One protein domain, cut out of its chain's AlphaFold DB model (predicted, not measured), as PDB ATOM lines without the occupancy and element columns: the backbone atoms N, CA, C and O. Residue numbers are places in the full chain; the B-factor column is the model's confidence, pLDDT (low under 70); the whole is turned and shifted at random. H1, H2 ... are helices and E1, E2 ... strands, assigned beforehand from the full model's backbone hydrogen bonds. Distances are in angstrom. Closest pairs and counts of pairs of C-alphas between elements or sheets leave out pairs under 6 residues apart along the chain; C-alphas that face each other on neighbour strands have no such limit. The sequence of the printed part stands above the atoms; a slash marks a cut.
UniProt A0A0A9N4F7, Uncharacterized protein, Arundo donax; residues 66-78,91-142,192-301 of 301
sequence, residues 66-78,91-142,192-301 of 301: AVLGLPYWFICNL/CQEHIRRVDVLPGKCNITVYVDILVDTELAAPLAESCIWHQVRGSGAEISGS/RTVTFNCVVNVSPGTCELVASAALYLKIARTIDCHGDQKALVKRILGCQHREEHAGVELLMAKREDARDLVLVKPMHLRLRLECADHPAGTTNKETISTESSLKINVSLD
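This is residues 66 to 78, 91 to 142 and 192 to 301 of the 301 residues of an uncharacterized protein of Arundo donax (UniProt A0A0A9N4F7). Two layers of strands stand face to face as an elongated sandwich: E7, E2 and the first part of E5, residues 193 to 202, opposite E1, E6, the later part of E5 and most of E4. E5 folds back on itself from one layer to the other; the helical hairpin H1 and H2 lies at one end, and the loop of residues 276 to 289 makes the other. The 175 printed residues include E1 E2 E3 E4 E5 H1 H2 E6 E7, in this order, class mixed, helices and strands. The whole is loose, radius of gyration of the C-alphas 20.0 A, a rod spanning 72 by 29 by 26 A.

Residues 66 to 78 hold no named element. E1, residues 93 to 100, begins at C-alpha (198.012, 186.739, 88.385). E2 is residues 103 to 112, 28.8 A; E3 117 to 119; E4 128 to 138, bending by 153 degrees at 135; E5 193 to 219, bending by 170 degrees at 205. H1 is 226 to 236, H2 244 to 253, E6 262 to 275, 40.5 A, and E7 290 to 299, ending at (208.173, 182.385, 87.330).

In the branched, twisted sheet, E5 has antiparallel neighbours E2 (N 105 and O 200, 2.8 A) and E6 (N 209 and O 271, 2.9 A) on one side, E3 (N 118 and O 218, 2.9 A) and E4 (N 131 and O 210, 2.9 A) on the other. Parallel pairs are E2 with E7 (N 106 and O 292, 2.9 A) and E1 with E6 (N 96 and O 270, 3.0 A). H1 is on the sheet, over E5, height 9.8 A; their closest C-alphas, Gln 229 and Ile 219, are 6.9 A apart. H1 and H2 touch, closest C-alphas Lys 230 and Met 252 at 7.0 A, opposite ways at 37 degrees, only just steep. In both helices every O i to N i+4 pair is within hydrogen-bond range.

The farthest C-alphas, Ala 253 and Thr 283, are 72.6 A apart. Residues 79 to 90 and 143 to 191 are not printed; the gaps are 11.2 A and 29.1 A. The link E6 to E7 is long. Mean pLDDT of the printed part is 76.0; residues 66 to 78, 238 to 251 and 279 to 289 are among those under 70.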
ATOM      1  N   ALA A  66     206.910 198.645  70.529       35.91
ATOM      2  CA  ALA A  66     206.416 199.860  69.879       35.91
ATOM      3  C   ALA A  66     205.564 200.702  70.857       35.91
ATOM      4  O   ALA A  66     204.479 201.151  70.505       35.91
ATOM      5  N   VAL A  67     206.069 200.869  72.091       38.16
ATOM      6  CA  VAL A  67     205.350 201.281  73.320       38.16
ATOM      7  C   VAL A  67     204.417 200.197  73.878       38.16
ATOM      8  O   VAL A  67     203.550 199.691  73.176       38.16
ATOM      9  N   LEU A  68     204.578 199.890  75.172       43.78
ATOM     10  CA  LEU A  68     203.528 199.370  76.058       43.78
ATOM     11  C   LEU A  68     203.648 200.028  77.445       43.78
ATOM     12  O   LEU A  68     203.949 199.378  78.443       43.78
ATOM     13  N   GLY A  69     203.357 201.330  77.519       39.16
ATOM     14  CA  GLY A  69     202.651 201.813  78.710       39.16
ATOM     15  C   GLY A  69     201.306 201.086  78.745       39.16
ATOM     16  O   GLY A  69     200.686 200.987  77.686       39.16
ATOM     17  N   LEU A  70     200.931 200.511  79.898       41.34
ATOM     18  CA  LEU A  70     199.817 199.559  80.051       41.34
ATOM     19  C   LEU A  70     198.616 199.931  79.165       41.34
ATOM     20  O   LEU A  70     197.895 200.877  79.490       41.34
ATOM     21  N   PRO A  71     198.364 199.192  78.068       43.84
ATOM     22  CA  PRO A  71     197.107 199.329  77.355       43.84
ATOM     23  C   PRO A  71     195.953 199.086  78.332       43.84
ATOM     24  O   PRO A  71     196.037 198.192  79.172       43.84
ATOM     25  N   TYR A  72     194.844 199.810  78.216       41.72
ATOM     26  CA  TYR A  72     193.723 199.694  79.152       41.72
ATOM     27  C   TYR A  72     192.946 198.345  79.033       41.72
ATOM     28  O   TYR A  72     192.005 198.111  79.779       41.72
ATOM     29  N   TRP A  73     193.359 197.423  78.143       43.81
ATOM     30  CA  TRP A  73     192.971 195.987  78.105       43.81
ATOM     31  C   TRP A  73     194.022 195.052  78.728       43.81
ATOM     32  O   TRP A  73     193.717 193.918  79.081       43.81
ATOM     33  N   PHE A  74     195.254 195.537  78.890       44.19
ATOM     34  CA  PHE A  74     196.356 194.905  79.624       44.19
ATOM     35  C   PHE A  74     196.253 195.175  81.137       44.19
ATOM     36  O   PHE A  74     197.164 194.844  81.894       44.19
ATOM     37  N   ILE A  75     195.138 195.771  81.581       43.78
ATOM     38  CA  ILE A  75     194.730 195.836  82.982       43.78
ATOM     39  C   ILE A  75     194.472 194.402  83.457       43.78
ATOM     40  O   ILE A  75     193.360 193.881  83.376       43.78
ATOM     41  N   CYS A  76     195.510 193.767  83.997       40.25
ATOM     42  CA  CYS A  76     195.355 192.679  84.956       40.25
ATOM     43  C   CYS A  76     194.396 193.193  86.046       40.25
ATOM     44  O   CYS A  76     194.653 194.256  86.607       40.25
ATOM     45  N   ASN A  77     193.249 192.530  86.241       41.66
ATOM     46  CA  ASN A  77     192.026 193.163  86.760       41.66
ATOM     47  C   ASN A  77     192.188 193.742  88.178       41.66
ATOM     48  O   ASN A  77     191.892 193.077  89.176       41.66
ATOM     49  N   LEU A  78     192.595 195.016  88.250       40.12
ATOM     50  CA  LEU A  78     192.848 195.747  89.494       40.12
ATOM     51  C   LEU A  78     191.611 195.789  90.396       40.12
ATOM     52  O   LEU A  78     191.750 195.824  91.617       40.12
ATOM     53  N   CYS A  91     196.004 187.694  81.977       53.47
ATOM     54  CA  CYS A  91     197.209 188.031  82.715       53.47
ATOM     55  C   CYS A  91     197.408 186.994  83.840       53.47
ATOM     56  O   CYS A  91     196.501 186.779  84.646       53.47
ATOM     57  N   GLN A  92     198.563 186.316  83.876       61.06
ATOM     58  CA  GLN A  92     198.883 185.321  84.911       61.06
ATOM     59  C   GLN A  92     199.069 186.028  86.269       61.06
ATOM     60  O   GLN A  92     200.170 186.465  86.608       61.06
ATOM     61  N   GLU A  93     197.984 186.157  87.040       68.88
ATOM     62  CA  GLU A  93     198.012 186.739  88.385       68.88
ATOM     63  C   GLU A  93     198.750 185.810  89.362       68.88
ATOM     64  O   GLU A  93     198.253 184.746  89.742       68.88
ATOM     65  N   HIS A  94     199.931 186.225  89.820       74.88
ATOM     66  CA  HIS A  94     200.691 185.491  90.827       74.88
ATOM     67  C   HIS A  94     200.143 185.780  92.223       74.88
ATOM     68  O   HIS A  94     200.649 186.642  92.937       74.88
ATOM     69  N   ILE A  95     199.091 185.062  92.614       79.31
ATOM     70  CA  ILE A  95     198.471 185.201  93.934       79.31
ATOM     71  C   ILE A  95     199.233 184.351  94.961       79.31
ATOM     72  O   ILE A  95     199.263 183.123  94.864       79.31
ATOM     73  N   ARG A  96     199.801 184.987  95.993       82.38
ATOM     74  CA  ARG A  96     200.302 184.311  97.207       82.38
ATOM     75  C   ARG A  96     199.635 184.889  98.455       82.38
ATOM     76  O   ARG A  96     199.410 186.091  98.543       82.38
ATOM     77  N   ARG A  97     199.378 184.025  99.440       85.50
ATOM     78  CA  ARG A  97     199.034 184.397 100.822       85.50
ATOM     79  C   ARG A  97     200.282 184.235 101.688       85.50
ATOM     80  O   ARG A  97     200.978 183.233 101.532       85.50
ATOM     81  N   VAL A  98     200.562 185.203 102.554       86.94
ATOM     82  CA  VAL A  98     201.712 185.185 103.468       86.94
ATOM     83  C   VAL A  98     201.292 185.755 104.817       86.94
ATOM     84  O   VAL A  98     200.735 186.850 104.872       86.94
ATOM     85  N   ASP A  99     201.588 185.032 105.891       88.75
ATOM     86  CA  ASP A  99     201.379 185.514 107.254       88.75
ATOM     87  C   ASP A  99     202.542 186.440 107.654       88.75
ATOM     88  O   ASP A  99     203.713 186.098 107.459       88.75
ATOM     89  N   VAL A 100     202.232 187.619 108.193       87.81
ATOM     90  CA  VAL A 100     203.212 188.650 108.573       87.81
ATOM     91  C   VAL A 100     202.975 189.157 109.997       87.81
ATOM     92  O   VAL A 100     201.889 189.021 110.558       87.81
ATOM     93  N   LEU A 101     204.013 189.747 110.591       86.25
ATOM     94  CA  LEU A 101     203.915 190.454 111.868       86.25
ATOM     95  C   LEU A 101     203.650 191.949 111.624       86.25
ATOM     96  O   LEU A 101     204.113 192.483 110.612       86.25
ATOM     97  N   PRO A 102     202.940 192.643 112.534       86.12
ATOM     98  CA  PRO A 102     202.634 194.055 112.356       86.12
ATOM     99  C   PRO A 102     203.886 194.926 112.476       86.12
ATOM    100  O   PRO A 102     204.783 194.651 113.280       86.12
ATOM    101  N   GLY A 103     203.921 196.002 111.697       86.31
ATOM    102  CA  GLY A 103     205.071 196.882 111.514       86.31
ATOM    103  C   GLY A 103     205.538 196.916 110.058       86.31
ATOM    104  O   GLY A 103     204.738 196.768 109.137       86.31
ATOM    105  N   LYS A 104     206.833 197.139 109.844       90.00
ATOM    106  CA  LYS A 104     207.431 197.323 108.519       90.00
ATOM    107  C   LYS A 104     207.811 195.976 107.897       90.00
ATOM    108  O   LYS A 104     208.543 195.185 108.495       90.00
ATOM    109  N   CYS A 105     207.359 195.724 106.674       90.06
ATOM    110  CA  CYS A 105     207.704 194.549 105.882       90.06
ATOM    111  C   CYS A 105     208.480 194.966 104.628       90.06
ATOM    112  O   CYS A 105     207.947 195.645 103.753       90.06
ATOM    113  N   ASN A 106     209.746 194.559 104.545       92.31
ATOM    114  CA  ASN A 106     210.597 194.781 103.377       92.31
ATOM    115  C   ASN A 106     210.468 193.570 102.436       92.31
ATOM    116  O   ASN A 106     210.941 192.476 102.757       92.31
ATOM    117  N   ILE A 107     209.802 193.737 101.295       92.56
ATOM    118  CA  ILE A 107     209.466 192.655 100.365       92.56
ATOM    119  C   ILE A 107     210.404 192.732  99.158       92.56
ATOM    120  O   ILE A 107     210.337 193.680  98.381       92.56
ATOM    121  N   THR A 108     211.239 191.711  98.965       93.50
ATOM    122  CA  THR A 108     212.027 191.532  97.735       93.50
ATOM    123  C   THR A 108     211.365 190.476  96.858       93.50
ATOM    124  O   THR A 108     211.104 189.350  97.298       93.50
ATOM    125  N   VAL A 109     211.118 190.831  95.602       91.88
ATOM    126  CA  VAL A 109     210.508 189.965  94.594       91.88
ATOM    127  C   VAL A 109     211.562 189.578  93.564       91.88
ATOM    128  O   VAL A 109     212.171 190.444  92.945       91.88
ATOM    129  N   TYR A 110     211.740 188.276  93.367       92.25
ATOM    130  CA  TYR A 110     212.558 187.659  92.327       92.25
ATOM    131  C   TYR A 110     211.639 187.075  91.250       92.25
ATOM    132  O   TYR A 110     210.639 186.429  91.574       92.25
ATOM    133  N   VAL A 111     211.956 187.314  89.980       90.69
ATOM    134  CA  VAL A 111     211.082 187.022  88.839       90.69
ATOM    135  C   VAL A 111     211.883 186.326  87.745       90.69
ATOM    136  O   VAL A 111     212.627 186.965  87.000       90.69
ATOM    137  N   ASP A 112     211.719 185.014  87.652       90.69
ATOM    138  CA  ASP A 112     212.404 184.170  86.680       90.69
ATOM    139  C   ASP A 112     211.710 184.268  85.312       90.69
ATOM    140  O   ASP A 112     210.543 183.893  85.148       90.69
ATOM    141  N   ILE A 113     212.428 184.784  84.312       89.69
ATOM    142  CA  ILE A 113     211.946 184.869  82.927       89.69
ATOM    143  C   ILE A 113     212.012 183.497  82.238       89.69
ATOM    144  O   ILE A 113     212.667 182.561  82.709       89.69
ATOM    145  N   LEU A 114     211.317 183.365  81.109       86.56
ATOM    146  CA  LEU A 114     211.211 182.115  80.351       86.56
ATOM    147  C   LEU A 114     212.599 181.579  79.970       86.56
ATOM    148  O   LEU A 114     213.518 182.350  79.673       86.56
ATOM    149  N   VAL A 115     212.738 180.251  79.927       86.81
ATOM    150  CA  VAL A 115     213.930 179.606  79.346       86.81
ATOM    151  C   VAL A 115     214.137 180.120  77.914       86.81
ATOM    152  O   VAL A 115     213.167 180.385  77.203       86.81
ATOM    153  N   ASP A 116     215.397 180.277  77.508       88.50
ATOM    154  CA  ASP A 116     215.803 180.749  76.176       88.50
ATOM    155  C   ASP A 116     215.360 182.185  75.822       88.50
ATOM    156  O   ASP A 116     215.360 182.566  74.648       88.50
ATOM    157  N   THR A 117     215.036 183.015  76.823       88.44
ATOM    158  CA  THR A 117     214.785 184.458  76.642       88.44
ATOM    159  C   THR A 117     215.835 185.340  77.317       88.44
ATOM    160  O   THR A 117     216.419 184.969  78.332       88.44
ATOM    161  N   GLU A 118     216.077 186.517  76.736       89.56
ATOM    162  CA  GLU A 118     216.933 187.587  77.271       89.56
ATOM    163  C   GLU A 118     216.093 188.861  77.485       89.56
ATOM    164  O   GLU A 118     215.153 189.121  76.733       89.56
ATOM    165  N   LEU A 119     216.412 189.687  78.487       87.81
ATOM    166  CA  LEU A 119     215.777 191.002  78.649       87.81
ATOM    167  C   LEU A 119     216.280 191.972  77.570       87.81
ATOM    168  O   LEU A 119     217.483 192.170  77.415       87.81
ATOM    169  N   ALA A 120     215.360 192.620  76.855       85.50
ATOM    170  CA  ALA A 120     215.681 193.683  75.898       85.50
ATOM    171  C   ALA A 120     216.102 194.989  76.586       85.50
ATOM    172  O   ALA A 120     216.876 195.767  76.032       85.50
ATOM    173  N   ALA A 121     215.559 195.224  77.780       81.12
ATOM    174  CA  ALA A 121     215.866 196.343  78.655       81.12
ATOM    175  C   ALA A 121     215.728 195.882  80.118       81.12
ATOM    176  O   ALA A 121     214.837 195.075  80.405       81.12
ATOM    177  N   PRO A 122     216.565 196.375  81.050       83.56
ATOM    178  CA  PRO A 122     216.357 196.156  82.480       83.56
ATOM    179  C   PRO A 122     215.003 196.712  82.942       83.56
ATOM    180  O   PRO A 122     214.564 197.758  82.462       83.56
ATOM    181  N   LEU A 123     214.366 196.053  83.912       83.44
ATOM    182  CA  LEU A 123     213.210 196.629  84.599       83.44
ATOM    183  C   LEU A 123     213.699 197.697  85.586       83.44
ATOM    184  O   LEU A 123     214.370 197.373  86.563       83.44
ATOM    185  N   ALA A 124     213.363 198.961  85.333       79.38
ATOM    186  CA  ALA A 124     213.521 200.034  86.311       79.38
ATOM    187  C   ALA A 124     212.347 200.018  87.302       79.38
ATOM    188  O   ALA A 124     211.215 199.756  86.897       79.38
ATOM    189  N   GLU A 125     212.590 200.349  88.573       78.19
ATOM    190  CA  GLU A 125     211.538 200.382  89.607       78.19
ATOM    191  C   GLU A 125     210.429 201.401  89.268       78.19
ATOM    192  O   GLU A 125     209.256 201.127  89.492       78.19
ATOM    193  N   SER A 126     210.758 202.507  88.589       72.75
ATOM    194  CA  SER A 126     209.787 203.485  88.066       72.75
ATOM    195  C   SER A 126     208.882 202.968  86.934       72.75
ATOM    196  O   SER A 126     207.899 203.623  86.591       72.75
ATOM    197  N   CYS A 127     209.189 201.805  86.349       73.19
ATOM    198  CA  CYS A 127     208.340 201.118  85.371       73.19
ATOM    199  C   CYS A 127     207.420 200.067  86.020       73.19
ATOM    200  O   CYS A 127     206.718 199.347  85.302       73.19
ATOM    201  N   ILE A 128     207.438 199.950  87.351       80.06
ATOM    202  CA  ILE A 128     206.581 199.049  88.119       80.06
ATOM    203  C   ILE A 128     205.483 199.884  88.767       80.06
ATOM    204  O   ILE A 128     205.746 200.827  89.508       80.06
ATOM    205  N   TRP A 129     204.232 199.536  88.487       80.44
ATOM    206  CA  TRP A 129     203.097 200.110  89.192       80.44
ATOM    207  C   TRP A 129     202.816 199.273  90.439       80.44
ATOM    208  O   TRP A 129     202.566 198.069  90.332       80.44
ATOM    209  N   HIS A 130     202.853 199.906  91.609       80.81
ATOM    210  CA  HIS A 130     202.477 199.304  92.883       80.81
ATOM    211  C   HIS A 130     201.153 199.880  93.395       80.81
ATOM    212  O   HIS A 130     200.794 201.024  93.109       80.81
ATOM    213  N   GLN A 131     200.435 199.085  94.186       82.06
ATOM    214  CA  GLN A 131     199.370 199.571  95.051       82.06
ATOM    215  C   GLN A 131     199.208 198.658  96.263       82.06
ATOM    216  O   GLN A 131     199.048 197.446  96.121       82.06
ATOM    217  N   VAL A 132     199.143 199.253  97.452       82.56
ATOM    218  CA  VAL A 132     198.746 198.566  98.685       82.56
ATOM    219  C   VAL A 132     197.299 198.925  99.041       82.56
ATOM    220  O   VAL A 132     196.878 200.070  98.882       82.56
ATOM    221  N   ARG A 133     196.519 197.941  99.503       84.62
ATOM    222  CA  ARG A 133     195.133 198.100  99.982       84.62
ATOM    223  C   ARG A 133     194.897 197.324 101.280       84.62
ATOM    224  O   ARG A 133     195.532 196.301 101.521       84.62
ATOM    225  N   GLY A 134     193.905 197.737 102.069       87.75
ATOM    226  CA  GLY A 134     193.488 197.036 103.291       87.75
ATOM    227  C   GLY A 134     194.210 197.550 104.537       87.75
ATOM    228  O   GLY A 134     194.325 198.756 104.716       87.75
ATOM    229  N   SER A 135     194.676 196.653 105.410       85.69
ATOM    230  CA  SER A 135     195.310 197.012 106.692       85.69
ATOM    231  C   SER A 135     196.779 197.461 106.579       85.69
ATOM    232  O   SER A 135     197.514 197.404 107.565       85.69
ATOM    233  N   GLY A 136     197.234 197.906 105.407       83.88
ATOM    234  CA  GLY A 136     198.610 198.357 105.199       83.88
ATOM    235  C   GLY A 136     198.738 199.503 104.199       83.88
ATOM    236  O   GLY A 136     197.785 199.842 103.500       83.88
ATOM    237  N   ALA A 137     199.932 200.092 104.149       82.81
ATOM    238  CA  ALA A 137     200.301 201.192 103.261       82.81
ATOM    239  C   ALA A 137     201.736 201.006 102.742       82.81
ATOM    240  O   ALA A 137     202.594 200.484 103.457       82.81
ATOM    241  N   GLU A 138     201.997 201.432 101.508       79.31
ATOM    242  CA  GLU A 138     203.348 201.458 100.942       79.31
ATOM    243  C   GLU A 138     204.170 202.612 101.534       79.31
ATOM    244  O   GLU A 138     203.625 203.672 101.835       79.31
ATOM    245  N   ILE A 139     205.478 202.404 101.692       74.31
ATOM    246  CA  ILE A 139     206.440 203.453 102.040       74.31
ATOM    247  C   ILE A 139     207.294 203.742 100.804       74.31
ATOM    248  O   ILE A 139     208.208 202.979 100.478       74.31
ATOM    249  N   SER A 140     207.017 204.852 100.125       58.72
ATOM    250  CA  SER A 140     207.897 205.373  99.077       58.72
ATOM    251  C   SER A 140     209.267 205.702  99.674       58.72
ATOM    252  O   SER A 140     209.351 206.429 100.660       58.72
ATOM    253  N   GLY A 141     210.355 205.217  99.068       50.44
ATOM    254  CA  GLY A 141     211.733 205.354  99.578       50.44
ATOM    255  C   GLY A 141     212.332 206.772  99.568       50.44
ATOM    256  O   GLY A 141     213.548 206.910  99.485       50.44
ATOM    257  N   SER A 142     211.497 207.813  99.615       42.06
ATOM    258  CA  SER A 142     211.877 209.231  99.603       42.06
ATOM    259  C   SER A 142     212.025 209.839 101.007       42.06
ATOM    260  O   SER A 142     212.222 211.052 101.118       42.06
ATOM    261  N   ARG A 192     218.560 185.941  83.848       73.19
ATOM    262  CA  ARG A 192     217.241 185.328  83.841       73.19
ATOM    263  C   ARG A 192     216.322 185.804  84.979       73.19
ATOM    264  O   ARG A 192     215.113 185.632  84.860       73.19
ATOM    265  N   THR A 193     216.836 186.409  86.052       83.38
ATOM    266  CA  THR A 193     216.013 186.761  87.227       83.38
ATOM    267  C   THR A 193     215.949 188.273  87.438       83.38
ATOM    268  O   THR A 193     216.882 188.893  87.951       83.38
ATOM    269  N   VAL A 194     214.812 188.883  87.090       88.44
ATOM    270  CA  VAL A 194     214.519 190.282  87.443       88.44
ATOM    271  C   VAL A 194     214.275 190.371  88.949       88.44
ATOM    272  O   VAL A 194     213.681 189.472  89.539       88.44
ATOM    273  N   THR A 195     214.737 191.444  89.591       90.75
ATOM    274  CA  THR A 195     214.510 191.691  91.023       90.75
ATOM    275  C   THR A 195     213.970 193.101  91.234       90.75
ATOM    276  O   THR A 195     214.478 194.032  90.616       90.75
ATOM    277  N   PHE A 196     212.980 193.264  92.113       90.06
ATOM    278  CA  PHE A 196     212.531 194.571  92.607       90.06
ATOM    279  C   PHE A 196     212.124 194.498  94.081       90.06
ATOM    280  O   PHE A 196     211.979 193.406  94.643       90.06
ATOM    281  N   ASN A 197     211.949 195.659  94.712       91.00
ATOM    282  CA  ASN A 197     211.585 195.765  96.121       91.00
ATOM    283  C   ASN A 197     210.310 196.595  96.309       91.00
ATOM    284  O   ASN A 197     210.019 197.499  95.533       91.00
ATOM    285  N   CYS A 198     209.571 196.306  97.376       88.31
ATOM    286  CA  CYS A 198     208.483 197.134  97.887       88.31
ATOM    287  C   CYS A 198     208.551 197.118  99.422       88.31
ATOM    288  O   CYS A 198     208.910 196.102 100.023       88.31
ATOM    289  N   VAL A 199     208.230 198.238 100.068       90.00
ATOM    290  CA  VAL A 199     208.228 198.356 101.530       90.00
ATOM    291  C   VAL A 199     206.814 198.677 101.981       90.00
ATOM    292  O   VAL A 199     206.241 199.677 101.564       90.00
ATOM    293  N   VAL A 200     206.247 197.831 102.839       88.69
ATOM    294  CA  VAL A 200     204.851 197.940 103.277       88.69
ATOM    295  C   VAL A 200     204.788 198.011 104.797       88.69
ATOM    296  O   VAL A 200     205.249 197.100 105.482       88.69
ATOM    297  N   ASN A 201     204.181 199.064 105.338       87.88
ATOM    298  CA  ASN A 201     203.721 199.079 106.724       87.88
ATOM    299  C   ASN A 201     202.422 198.271 106.815       87.88
ATOM    300  O   ASN A 201     201.455 198.585 106.126       87.88
ATOM    301  N   VAL A 202     202.385 197.251 107.673       88.69
ATOM    302  CA  VAL A 202     201.225 196.375 107.879       88.69
ATOM    303  C   VAL A 202     200.729 196.488 109.319       88.69
ATOM    304  O   VAL A 202     201.499 196.402 110.274       88.69
ATOM    305  N   SER A 203     199.421 196.654 109.480       86.69
ATOM    306  CA  SER A 203     198.702 196.589 110.754       86.69
ATOM    307  C   SER A 203     197.802 195.341 110.808       86.69
ATOM    308  O   SER A 203     197.513 194.765 109.749       86.69
ATOM    309  N   PRO A 204     197.359 194.899 112.005       88.31
ATOM    310  CA  PRO A 204     196.513 193.715 112.160       88.31
ATOM    311  C   PRO A 204     195.285 193.710 111.241       88.31
ATOM    312  O   PRO A 204     194.643 194.738 111.027       88.31
ATOM    313  N   GLY A 205     194.959 192.537 110.699       86.00
ATOM    314  CA  GLY A 205     193.954 192.367 109.651       86.00
ATOM    315  C   GLY A 205     194.554 191.873 108.332       86.00
ATOM    316  O   GLY A 205     195.571 191.182 108.309       86.00
ATOM    317  N   THR A 206     193.887 192.185 107.220       86.81
ATOM    318  CA  THR A 206     194.288 191.736 105.878       86.81
ATOM    319  C   THR A 206     194.699 192.903 104.990       86.81
ATOM    320  O   THR A 206     193.936 193.857 104.817       86.81
ATOM    321  N   CYS A 207     195.853 192.765 104.350       86.00
ATOM    322  CA  CYS A 207     196.424 193.706 103.399       86.00
ATOM    323  C   CYS A 207     196.656 192.999 102.049       86.00
ATOM    324  O   CYS A 207     196.951 191.805 102.005       86.00
ATOM    325  N   GLU A 208     196.532 193.715 100.934       88.06
ATOM    326  CA  GLU A 208     196.901 193.234  99.598       88.06
ATOM    327  C   GLU A 208     197.895 194.215  98.969       88.06
ATOM    328  O   GLU A 208     197.573 195.388  98.795       88.06
ATOM    329  N   LEU A 209     199.097 193.736  98.634       87.88
ATOM    330  CA  LEU A 209     200.033 194.429  97.746       87.88
ATOM    331  C   LEU A 209     199.852 193.879  96.330       87.88
ATOM    332  O   LEU A 209     200.001 192.677  96.097       87.88
ATOM    333  N   VAL A 210     199.573 194.771  95.389       85.81
ATOM    334  CA  VAL A 210     199.516 194.508  93.953       85.81
ATOM    335  C   VAL A 210     200.727 195.165  93.293       85.81
ATOM    336  O   VAL A 210     200.978 196.344  93.518       85.81
ATOM    337  N   ALA A 211     201.462 194.425  92.463       85.75
ATOM    338  CA  ALA A 211     202.579 194.948  91.676       85.75
ATOM    339  C   ALA A 211     202.454 194.504  90.211       85.75
ATOM    340  O   ALA A 211     202.230 193.324  89.936       85.75
ATOM    341  N   SER A 212     202.580 195.444  89.272       83.81
ATOM    342  CA  SER A 212     202.384 195.222  87.831       83.81
ATOM    343  C   SER A 212     203.522 195.825  87.012       83.81
ATOM    344  O   SER A 212     203.879 196.981  87.218       83.81
ATOM    345  N   ALA A 213     204.054 195.072  86.049       81.75
ATOM    346  CA  ALA A 213     205.118 195.529  85.152       81.75
ATOM    347  C   ALA A 213     204.969 194.947  83.737       81.75
ATOM    348  O   ALA A 213     204.425 193.857  83.544       81.75
ATOM    349  N   ALA A 214     205.512 195.653  82.744       81.38
ATOM    350  CA  ALA A 214     205.677 195.155  81.381       81.38
ATOM    351  C   ALA A 214     207.131 194.697  81.178       81.38
ATOM    352  O   ALA A 214     208.046 195.519  81.197       81.38
ATOM    353  N   LEU A 215     207.354 193.392  80.991       83.62
ATOM    354  CA  LEU A 215     208.691 192.833  80.786       83.62
ATOM    355  C   LEU A 215     208.980 192.642  79.300       83.62
ATOM    356  O   LEU A 215     208.290 191.906  78.594       83.62
ATOM    357  N   TYR A 216     210.031 193.313  78.841       83.62
ATOM    358  CA  TYR A 216     210.462 193.347  77.452       83.62
ATOM    359  C   TYR A 216     211.489 192.235  77.191       83.62
ATOM    360  O   TYR A 216     212.647 192.357  77.587       83.62
ATOM    361  N   LEU A 217     211.069 191.144  76.544       85.19
ATOM    362  CA  LEU A 217     211.858 189.920  76.343       85.19
ATOM    363  C   LEU A 217     212.206 189.701  74.865       85.19
ATOM    364  O   LEU A 217     211.361 189.889  73.995       85.19
ATOM    365  N   LYS A 218     213.414 189.228  74.569       87.44
ATOM    366  CA  LYS A 218     213.822 188.718  73.248       87.44
ATOM    367  C   LYS A 218     214.103 187.225  73.326       87.44
ATOM    368  O   LYS A 218     214.343 186.683  74.401       87.44
ATOM    369  N   ILE A 219     214.132 186.571  72.170       88.38
ATOM    370  CA  ILE A 219     214.673 185.216  72.042       88.38
ATOM    371  C   ILE A 219     216.198 185.283  72.189       88.38
ATOM    372  O   ILE A 219     216.849 186.073  71.499       88.38
ATOM    373  N   ALA A 220     216.758 184.452  73.066       86.44
ATOM    374  CA  ALA A 220     218.196 184.353  73.273       86.44
ATOM    375  C   ALA A 220     218.908 183.897  71.991       86.44
ATOM    376  O   ALA A 220     218.402 183.090  71.204       86.44
ATOM    377  N   ARG A 221     220.127 184.403  71.778       80.19
ATOM    378  CA  ARG A 221     220.867 184.193  70.518       80.19
ATOM    379  C   ARG A 221     221.161 182.726  70.190       80.19
ATOM    380  O   ARG A 221     221.363 182.414  69.021       80.19
ATOM    381  N   THR A 222     221.138 181.854  71.197       79.56
ATOM    382  CA  THR A 222     221.351 180.401  71.131       79.56
ATOM    383  C   THR A 222     220.291 179.622  70.343       79.56
ATOM    384  O   THR A 222     220.529 178.458  70.033       79.56
ATOM    385  N   ILE A 223     219.137 180.219  70.014       78.00
ATOM    386  CA  ILE A 223     218.047 179.535  69.298       78.00
ATOM    387  C   ILE A 223     218.065 179.869  67.798       78.00
ATOM    388  O   ILE A 223     217.490 180.863  67.351       78.00
ATOM    389  N   ASP A 224     218.704 179.001  67.008       73.44
ATOM    390  CA  ASP A 224     218.783 179.104  65.537       73.44
ATOM    391  C   ASP A 224     217.575 178.497  64.792       73.44
ATOM    392  O   ASP A 224     217.351 178.785  63.617       73.44
ATOM    393  N   CYS A 225     216.781 177.639  65.437       78.38
ATOM    394  CA  CYS A 225     215.667 176.945  64.788       78.38
ATOM    395  C   CYS A 225     214.404 177.822  64.730       78.38
ATOM    396  O   CYS A 225     213.781 178.080  65.758       78.38
ATOM    397  N   HIS A 226     213.960 178.214  63.528       74.56
ATOM    398  CA  HIS A 226     212.737 179.021  63.320       74.56
ATOM    399  C   HIS A 226     211.478 178.406  63.958       74.56
ATOM    400  O   HIS A 226     210.608 179.128  64.442       74.56
ATOM    401  N   GLY A 227     211.392 177.071  64.011       73.75
ATOM    402  CA  GLY A 227     210.303 176.352  64.680       73.75
ATOM    403  C   GLY A 227     210.294 176.550  66.198       73.75
ATOM    404  O   GLY A 227     209.239 176.819  66.776       73.75
ATOM    405  N   ASP A 228     211.469 176.498  66.825       81.50
ATOM    406  CA  ASP A 228     211.630 176.679  68.271       81.50
ATOM    407  C   ASP A 228     211.494 178.158  68.649       81.50
ATOM    408  O   ASP A 228     210.780 178.492  69.597       81.50
ATOM    409  N   GLN A 229     212.049 179.060  67.828       84.88
ATOM    410  CA  GLN A 229     211.805 180.498  67.935       84.88
ATOM    411  C   GLN A 229     210.298 180.801  67.935       84.88
ATOM    412  O   GLN A 229     209.788 181.460  68.837       84.88
ATOM    413  N   LYS A 230     209.557 180.265  66.957       83.75
ATOM    414  CA  LYS A 230     208.102 180.415  66.820       83.75
ATOM    415  C   LYS A 230     207.321 179.851  68.010       83.75
ATOM    416  O   LYS A 230     206.306 180.435  68.395       83.75
ATOM    417  N   ALA A 231     207.763 178.736  68.591       84.31
ATOM    418  CA  ALA A 231     207.174 178.197  69.815       84.31
ATOM    419  C   ALA A 231     207.402 179.141  71.010       84.31
ATOM    420  O   ALA A 231     206.483 179.377  71.798       84.31
ATOM    421  N   LEU A 232     208.590 179.744  71.101       85.12
ATOM    422  CA  LEU A 232     208.939 180.690  72.156       85.12
ATOM    423  C   LEU A 232     208.200 182.032  72.021       85.12
ATOM    424  O   LEU A 232     207.679 182.524  73.020       85.12
ATOM    425  N   VAL A 233     208.026 182.563  70.800       79.56
ATOM    426  CA  VAL A 233     207.168 183.740  70.533       79.56
ATOM    427  C   VAL A 233     205.762 183.535  71.107       79.56
ATOM    428  O   VAL A 233     205.226 184.431  71.760       79.56
ATOM    429  N   LYS A 234     205.177 182.344  70.915       77.81
ATOM    430  CA  LYS A 234     203.846 182.008  71.450       77.81
ATOM    431  C   LYS A 234     203.828 181.923  72.978       77.81
ATOM    432  O   LYS A 234     202.842 182.354  73.566       77.81
ATOM    433  N   ARG A 235     204.895 181.428  73.624       80.50
ATOM    434  CA  ARG A 235     204.985 181.375  75.097       80.50
ATOM    435  C   ARG A 235     205.161 182.767  75.719       80.50
ATOM    436  O   ARG A 235     204.479 183.075  76.692       80.50
ATOM    437  N   ILE A 236     206.001 183.628  75.133       76.44
ATOM    438  CA  ILE A 236     206.202 185.008  75.617       76.44
ATOM    439  C   ILE A 236     204.897 185.811  75.523       76.44
ATOM    440  O   ILE A 236     204.492 186.435  76.498       76.44
ATOM    441  N   LEU A 237     204.216 185.750  74.374       73.94
ATOM    442  CA  LEU A 237     202.936 186.433  74.148       73.94
ATOM    443  C   LEU A 237     201.736 185.752  74.839       73.94
ATOM    444  O   LEU A 237     200.609 186.213  74.681       73.94
ATOM    445  N   GLY A 238     201.951 184.651  75.569       69.69
ATOM    446  CA  GLY A 238     200.897 183.929  76.287       69.69
ATOM    447  C   GLY A 238     199.804 183.331  75.393       69.69
ATOM    448  O   GLY A 238     198.700 183.103  75.877       69.69
ATOM    449  N   CYS A 239     200.075 183.092  74.105       65.44
ATOM    450  CA  CYS A 239     199.058 182.682  73.137       65.44
ATOM    451  C   CYS A 239     198.585 181.239  73.385       65.44
ATOM    452  O   CYS A 239     199.210 180.289  72.899       65.44
ATOM    453  N   GLN A 240     197.469 181.066  74.091       54.97
ATOM    454  CA  GLN A 240     196.851 179.766  74.378       54.97
ATOM    455  C   GLN A 240     195.790 179.367  73.338       54.97
ATOM    456  O   GLN A 240     195.335 178.219  73.328       54.97
ATOM    457  N   HIS A 241     195.354 180.290  72.478       50.22
ATOM    458  CA  HIS A 241     194.201 180.101  71.602       50.22
ATOM    459  C   HIS A 241     194.510 180.307  70.111       50.22
ATOM    460  O   HIS A 241     195.467 180.957  69.684       50.22
ATOM    461  N   ARG A 242     193.665 179.685  69.279       44.12
ATOM    462  CA  ARG A 242     193.922 179.461  67.846       44.12
ATOM    463  C   ARG A 242     193.887 180.736  66.993       44.12
ATOM    464  O   ARG A 242     194.417 180.732  65.886       44.12
ATOM    465  N   GLU A 243     193.275 181.801  67.500       48.03
ATOM    466  CA  GLU A 243     193.129 183.094  66.822       48.03
ATOM    467  C   GLU A 243     194.329 184.011  67.093       48.03
ATOM    468  O   GLU A 243     194.886 184.586  66.160       48.03
ATOM    469  N   GLU A 244     194.816 184.042  68.337       52.19
ATOM    470  CA  GLU A 244     196.068 184.705  68.747       52.19
ATOM    471  C   GLU A 244     197.256 184.176  67.932       52.19
ATOM    472  O   GLU A 244     198.124 184.928  67.481       52.19
ATOM    473  N   HIS A 245     197.254 182.865  67.658       58.62
ATOM    474  CA  HIS A 245     198.229 182.252  66.768       58.62
ATOM    475  C   HIS A 245     198.273 182.920  65.392       58.62
ATOM    476  O   HIS A 245     199.372 183.074  64.883       58.62
ATOM    477  N   ALA A 246     197.155 183.334  64.784       58.00
ATOM    478  CA  ALA A 246     197.157 183.882  63.422       58.00
ATOM    479  C   ALA A 246     197.974 185.184  63.305       58.00
ATOM    480  O   ALA A 246     198.613 185.428  62.280       58.00
ATOM    481  N   GLY A 247     198.013 185.984  64.373       60.72
ATOM    482  CA  GLY A 247     198.885 187.150  64.472       60.72
ATOM    483  C   GLY A 247     200.366 186.782  64.579       60.72
ATOM    484  O   GLY A 247     201.201 187.404  63.923       60.72
ATOM    485  N   VAL A 248     200.693 185.721  65.326       68.62
ATOM    486  CA  VAL A 248     202.053 185.155  65.381       68.62
ATOM    487  C   VAL A 248     202.449 184.504  64.052       68.62
ATOM    488  O   VAL A 248     203.562 184.716  63.588       68.62
ATOM    489  N   GLU A 249     201.554 183.770  63.390       69.06
ATOM    490  CA  GLU A 249     201.794 183.212  62.055       69.06
ATOM    491  C   GLU A 249     202.085 184.335  61.046       69.06
ATOM    492  O   GLU A 249     203.031 184.213  60.275       69.06
ATOM    493  N   LEU A 250     201.358 185.460  61.089       63.91
ATOM    494  CA  LEU A 250     201.642 186.632  60.249       63.91
ATOM    495  C   LEU A 250     202.971 187.319  60.607       63.91
ATOM    496  O   LEU A 250     203.666 187.797  59.713       63.91
ATOM    497  N   LEU A 251     203.320 187.390  61.895       67.50
ATOM    498  CA  LEU A 251     204.575 187.975  62.376       67.50
ATOM    499  C   LEU A 251     205.782 187.138  61.920       67.50
ATOM    500  O   LEU A 251     206.711 187.685  61.333       67.50
ATOM    501  N   MET A 252     205.715 185.813  62.090       73.62
ATOM    502  CA  MET A 252     206.739 184.862  61.635       73.62
ATOM    503  C   MET A 252     206.771 184.715  60.104       73.62
ATOM    504  O   MET A 252     207.840 184.548  59.535       73.62
ATOM    505  N   ALA A 253     205.641 184.831  59.399       68.56
ATOM    506  CA  ALA A 253     205.619 184.855  57.928       68.56
ATOM    507  C   ALA A 253     206.177 186.164  57.334       68.56
ATOM    508  O   ALA A 253     206.460 186.230  56.140       68.56
ATOM    509  N   LYS A 254     206.342 187.210  58.158       62.06
ATOM    510  CA  LYS A 254     207.035 188.462  57.818       62.06
ATOM    511  C   LYS A 254     208.493 188.512  58.309       62.06
ATOM    512  O   LYS A 254     209.150 189.528  58.084       62.06
ATOM    513  N   ARG A 255     208.991 187.482  59.008       64.25
ATOM    514  CA  ARG A 255     210.304 187.480  59.681       64.25
ATOM    515  C   ARG A 255     211.000 186.122  59.555       64.25
ATOM    516  O   ARG A 255     210.587 185.139  60.168       64.25
ATOM    517  N   GLU A 256     212.100 186.095  58.808       67.56
ATOM    518  CA  GLU A 256     212.970 184.913  58.688       67.56
ATOM    519  C   GLU A 256     213.751 184.612  59.982       67.56
ATOM    520  O   GLU A 256     214.113 183.464  60.212       67.56
ATOM    521  N   ASP A 257     213.942 185.606  60.858       78.25
ATOM    522  CA  ASP A 257     214.481 185.439  62.213       78.25
ATOM    523  C   ASP A 257     213.628 186.239  63.214       78.25
ATOM    524  O   ASP A 257     213.270 187.397  62.966       78.25
ATOM    525  N   ALA A 258     213.286 185.616  64.342       78.81
ATOM    526  CA  ALA A 258     212.540 186.222  65.441       78.81
ATOM    527  C   ALA A 258     213.419 186.660  66.629       78.81
ATOM    528  O   ALA A 258     212.896 187.242  67.577       78.81
ATOM    529  N   ARG A 259     214.746 186.472  66.589       81.75
ATOM    530  CA  ARG A 259     215.682 187.003  67.607       81.75
ATOM    531  C   ARG A 259     215.771 188.528  67.634       81.75
ATOM    532  O   ARG A 259     216.154 189.099  68.656       81.75
ATOM    533  N   ASP A 260     215.356 189.186  66.556       77.12
ATOM    534  CA  ASP A 260     215.164 190.639  66.504       77.12
ATOM    535  C   ASP A 260     213.843 191.099  67.150       77.12
ATOM    536  O   ASP A 260     213.624 192.304  67.301       77.12
ATOM    537  N   LEU A 261     212.953 190.173  67.536       78.12
ATOM    538  CA  LEU A 261     211.672 190.495  68.162       78.12
ATOM    539  C   LEU A 261     211.808 190.656  69.676       78.12
ATOM    540  O   LEU A 261     212.026 189.690  70.403       78.12
ATOM    541  N   VAL A 262     211.593 191.887  70.145       78.94
ATOM    542  CA  VAL A 262     211.201 192.157  71.529       78.94
ATOM    543  C   VAL A 262     209.697 191.938  71.668       78.94
ATOM    544  O   VAL A 262     208.883 192.590  71.013       78.94
ATOM    545  N   LEU A 263     209.316 191.027  72.539       76.56
ATOM    546  CA  LEU A 263     207.953 190.625  72.835       76.56
ATOM    547  C   LEU A 263     207.688 190.920  74.308       76.56
ATOM    548  O   LEU A 263     208.613 190.909  75.119       76.56
ATOM    549  N   VAL A 264     206.443 191.231  74.658       76.38
ATOM    550  CA  VAL A 264     206.143 191.732  76.002       76.38
ATOM    551  C   VAL A 264     205.362 190.703  76.791       76.38
ATOM    552  O   VAL A 264     204.259 190.323  76.402       76.38
ATOM    553  N   LYS A 265     205.944 190.284  77.913       80.88
ATOM    554  CA  LYS A 265     205.295 189.453  78.920       80.88
ATOM    555  C   LYS A 265     204.753 190.391  80.013       80.88
ATOM    556  O   LYS A 265     205.549 191.101  80.629       80.88
ATOM    557  N   PRO A 266     203.434 190.443  80.273       75.31
ATOM    558  CA  PRO A 266     202.936 191.101  81.473       75.31
ATOM    559  C   PRO A 266     203.407 190.333  82.708       75.31
ATOM    560  O   PRO A 266     203.334 189.103  82.748       75.31
ATOM    561  N   MET A 267     203.834 191.061  83.733       81.69
ATOM    562  CA  MET A 267     203.950 190.544  85.089       81.69
ATOM    563  C   MET A 267     202.868 191.185  85.956       81.69
ATOM    564  O   MET A 267     202.735 192.407  85.981       81.69
ATOM    565  N   HIS A 268     202.153 190.357  86.718       84.06
ATOM    566  CA  HIS A 268     201.248 190.816  87.763       84.06
ATOM    567  C   HIS A 268     201.353 189.919  88.996       84.06
ATOM    568  O   HIS A 268     201.201 188.696  88.915       84.06
ATOM    569  N   LEU A 269     201.629 190.540  90.136       85.81
ATOM    570  CA  LEU A 269     201.842 189.911  91.432       85.81
ATOM    571  C   LEU A 269     200.809 190.438  92.423       85.81
ATOM    572  O   LEU A 269     200.588 191.644  92.505       85.81
ATOM    573  N   ARG A 270     200.210 189.531  93.199       88.31
ATOM    574  CA  ARG A 270     199.250 189.846  94.260       88.31
ATOM    575  C   ARG A 270     199.653 189.129  95.541       88.31
ATOM    576  O   ARG A 270     199.536 187.907  95.653       88.31
ATOM    577  N   LEU A 271     200.149 189.889  96.508       89.12
ATOM    578  CA  LEU A 271     200.529 189.395  97.826       89.12
ATOM    579  C   LEU A 271     199.443 189.757  98.831       89.12
ATOM    580  O   LEU A 271     199.347 190.897  99.280       89.12
ATOM    581  N   ARG A 272     198.640 188.762  99.208       91.19
ATOM    582  CA  ARG A 272     197.718 188.858 100.338       91.19
ATOM    583  C   ARG A 272     198.506 188.636 101.626       91.19
ATOM    584  O   ARG A 272     198.831 187.500 101.970       91.19
ATOM    585  N   LEU A 273     198.819 189.728 102.306       90.00
ATOM    586  CA  LEU A 273     199.487 189.735 103.598       90.00
ATOM    587  C   LEU A 273     198.422 189.624 104.692       90.00
ATOM    588  O   LEU A 273     197.482 190.420 104.735       90.00
ATOM    589  N   GLU A 274     198.549 188.637 105.572       90.12
ATOM    590  CA  GLU A 274     197.654 188.484 106.718       90.12
ATOM    591  C   GLU A 274     198.420 188.714 108.013       90.12
ATOM    592  O   GLU A 274     199.404 188.042 108.310       90.12
ATOM    593  N   CYS A 275     197.973 189.711 108.766       87.38
ATOM    594  CA  CYS A 275     198.605 190.151 109.989       87.38
ATOM    595  C   CYS A 275     197.733 189.758 111.179       87.38
ATOM    596  O   CYS A 275     196.591 190.207 111.303       87.38
ATOM    597  N   ALA A 276     198.288 188.943 112.071       82.44
ATOM    598  CA  ALA A 276     197.687 188.690 113.374       82.44
ATOM    599  C   ALA A 276     197.672 189.970 114.239       82.44
ATOM    600  O   ALA A 276     198.307 190.976 113.903       82.44
ATOM    601  N   ASP A 277     196.964 189.918 115.369       78.31
ATOM    602  CA  ASP A 277     197.028 190.958 116.399       78.31
ATOM    603  C   ASP A 277     198.474 191.226 116.851       78.31
ATOM    604  O   ASP A 277     199.344 190.351 116.783       78.31
ATOM    605  N   HIS A 278     198.737 192.441 117.347       70.62
ATOM    606  CA  HIS A 278     200.058 192.789 117.877       70.62
ATOM    607  C   HIS A 278     200.496 191.786 118.957       70.62
ATOM    608  O   HIS A 278     199.721 191.514 119.880       70.62
ATOM    609  N   PRO A 279     201.735 191.259 118.889       65.62
ATOM    610  CA  PRO A 279     202.228 190.342 119.903       65.62
ATOM    611  C   PRO A 279     202.231 191.054 121.257       65.62
ATOM    612  O   PRO A 279     202.776 192.151 121.393       65.62
ATOM    613  N   ALA A 280     201.585 190.439 122.249       61.34
ATOM    614  CA  ALA A 280     201.392 191.050 123.556       61.34
ATOM    615  C   ALA A 280     202.744 191.320 124.236       61.34
ATOM    616  O   ALA A 280     203.476 190.390 124.581       61.34
ATOM    617  N   GLY A 281     203.057 192.602 124.443       59.97
ATOM    618  CA  GLY A 281     204.185 193.021 125.265       59.97
ATOM    619  C   GLY A 281     204.030 192.565 126.719       59.97
ATOM    620  O   GLY A 281     202.949 192.181 127.168       59.97
ATOM    621  N   THR A 282     205.112 192.651 127.494       57.62
ATOM    622  CA  THR A 282     205.102 192.316 128.931       57.62
ATOM    623  C   THR A 282     204.215 193.250 129.763       57.62
ATOM    624  O   THR A 282     203.921 192.944 130.919       57.62
ATOM    625  N   THR A 283     203.746 194.360 129.181       56.94
ATOM    626  CA  THR A 283     202.681 195.205 129.729       56.94
ATOM    627  C   THR A 283     201.623 195.531 128.669       56.94
ATOM    628  O   THR A 283     201.936 195.738 127.497       56.94
ATOM    629  N   ASN A 284     200.357 195.654 129.087       56.56
ATOM    630  CA  ASN A 284     199.189 195.879 128.214       56.56
ATOM    631  C   ASN A 284     199.122 197.298 127.584       56.56
ATOM    632  O   ASN A 284     198.030 197.827 127.370       56.56
ATOM    633  N   LYS A 285     200.262 197.965 127.373       57.28
ATOM    634  CA  LYS A 285     200.367 199.338 126.843       57.28
ATOM    635  C   LYS A 285     201.420 199.506 125.745       57.28
ATOM    636  O   LYS A 285     201.519 200.595 125.182       57.28
ATOM    637  N   GLU A 286     202.193 198.467 125.442       56.53
ATOM    638  CA  GLU A 286     203.286 198.528 124.471       56.53
ATOM    639  C   GLU A 286     202.890 197.819 123.173       56.53
ATOM    640  O   GLU A 286     202.864 196.591 123.087       56.53
ATOM    641  N   THR A 287     202.573 198.613 122.151       57.91
ATOM    642  CA  THR A 287     202.344 198.126 120.789       57.91
ATOM    643  C   THR A 287     203.690 197.821 120.139       57.91
ATOM    644  O   THR A 287     204.396 198.733 119.710       57.91
ATOM    645  N   ILE A 288     204.052 196.540 120.054       64.94
ATOM    646  CA  ILE A 288     205.257 196.124 119.335       64.94
ATOM    647  C   ILE A 288     205.014 196.298 117.829       64.94
ATOM    648  O   ILE A 288     204.124 195.666 117.251       64.94
ATOM    649  N   SER A 289     205.822 197.162 117.214       68.69
ATOM    650  CA  SER A 289     206.046 197.207 115.769       68.69
ATOM    651  C   SER A 289     207.298 196.392 115.462       68.69
ATOM    652  O   SER A 289     208.315 196.537 116.141       68.69
ATOM    653  N   THR A 290     207.218 195.512 114.471       81.62
ATOM    654  CA  THR A 290     208.334 194.675 114.024       81.62
ATOM    655  C   THR A 290     208.928 195.216 112.727       81.62
ATOM    656  O   THR A 290     208.241 195.886 111.958       81.62
ATOM    657  N   GLU A 291     210.197 194.914 112.459       87.75
ATOM    658  CA  GLU A 291     210.734 194.992 111.102       87.75
ATOM    659  C   GLU A 291     210.993 193.572 110.595       87.75
ATOM    660  O   GLU A 291     211.653 192.765 111.252       87.75
ATOM    661  N   SER A 292     210.425 193.258 109.436       87.19
ATOM    662  CA  SER A 292     210.472 191.944 108.805       87.19
ATOM    663  C   SER A 292     211.000 192.046 107.375       87.19
ATOM    664  O   SER A 292     211.005 193.122 106.764       87.19
ATOM    665  N   SER A 293     211.462 190.920 106.826       90.56
ATOM    666  CA  SER A 293     211.780 190.809 105.404       90.56
ATOM    667  C   SER A 293     211.161 189.556 104.796       90.56
ATOM    668  O   SER A 293     211.109 188.498 105.424       90.56
ATOM    669  N   LEU A 294     210.666 189.696 103.568       91.00
ATOM    670  CA  LEU A 294     209.936 188.671 102.834       91.00
ATOM    671  C   LEU A 294     210.567 188.499 101.452       91.00
ATOM    672  O   LEU A 294     210.834 189.477 100.759       91.00
ATOM    673  N   LYS A 295     210.798 187.248 101.047       93.00
ATOM    674  CA  LYS A 295     211.334 186.901  99.727       93.00
ATOM    675  C   LYS A 295     210.300 186.123  98.931       93.00
ATOM    676  O   LYS A 295     209.845 185.067  99.369       93.00
ATOM    677  N   ILE A 296     209.937 186.656  97.771       91.00
ATOM    678  CA  ILE A 296     208.923 186.091  96.883       91.00
ATOM    679  C   ILE A 296     209.580 185.698  95.570       91.00
ATOM    680  O   ILE A 296     210.178 186.541  94.915       91.00
ATOM    681  N   ASN A 297     209.404 184.443  95.159       90.69
ATOM    682  CA  ASN A 297     209.844 183.972  93.848       90.69
ATOM    683  C   ASN A 297     208.624 183.821  92.926       90.69
ATOM    684  O   ASN A 297     207.613 183.220  93.315       90.69
ATOM    685  N   VAL A 298     208.733 184.357  91.718       87.50
ATOM    686  CA  VAL A 298     207.754 184.324  90.625       87.50
ATOM    687  C   VAL A 298     208.431 183.680  89.415       87.50
ATOM    688  O   VAL A 298     209.605 183.939  89.183       87.50
ATOM    689  N   SER A 299     207.709 182.873  88.637       87.56
ATOM    690  CA  SER A 299     208.173 182.385  87.330       87.56
ATOM    691  C   SER A 299     207.164 182.782  86.260       87.56
ATOM    692  O   SER A 299     205.969 182.831  86.532       87.56
ATOM    693  N   LEU A 300     207.645 183.088  85.060       80.25
ATOM    694  CA  LEU A 300     206.831 183.596  83.955       80.25
ATOM    695  C   LEU A 300     206.542 182.554  82.858       80.25
ATOM    696  O   LEU A 300     206.013 182.935  81.812       80.25
ATOM    697  N   ASP A 301     206.903 181.283  83.056       70.31
ATOM    698  CA  ASP A 301     206.616 180.189  82.104       70.31
ATOM    699  C   ASP A 301     205.099 179.916  81.899       70.31
ATOM    700  O   ASP A 301     204.275 180.164  82.817       70.31
TER     701      ASP A 301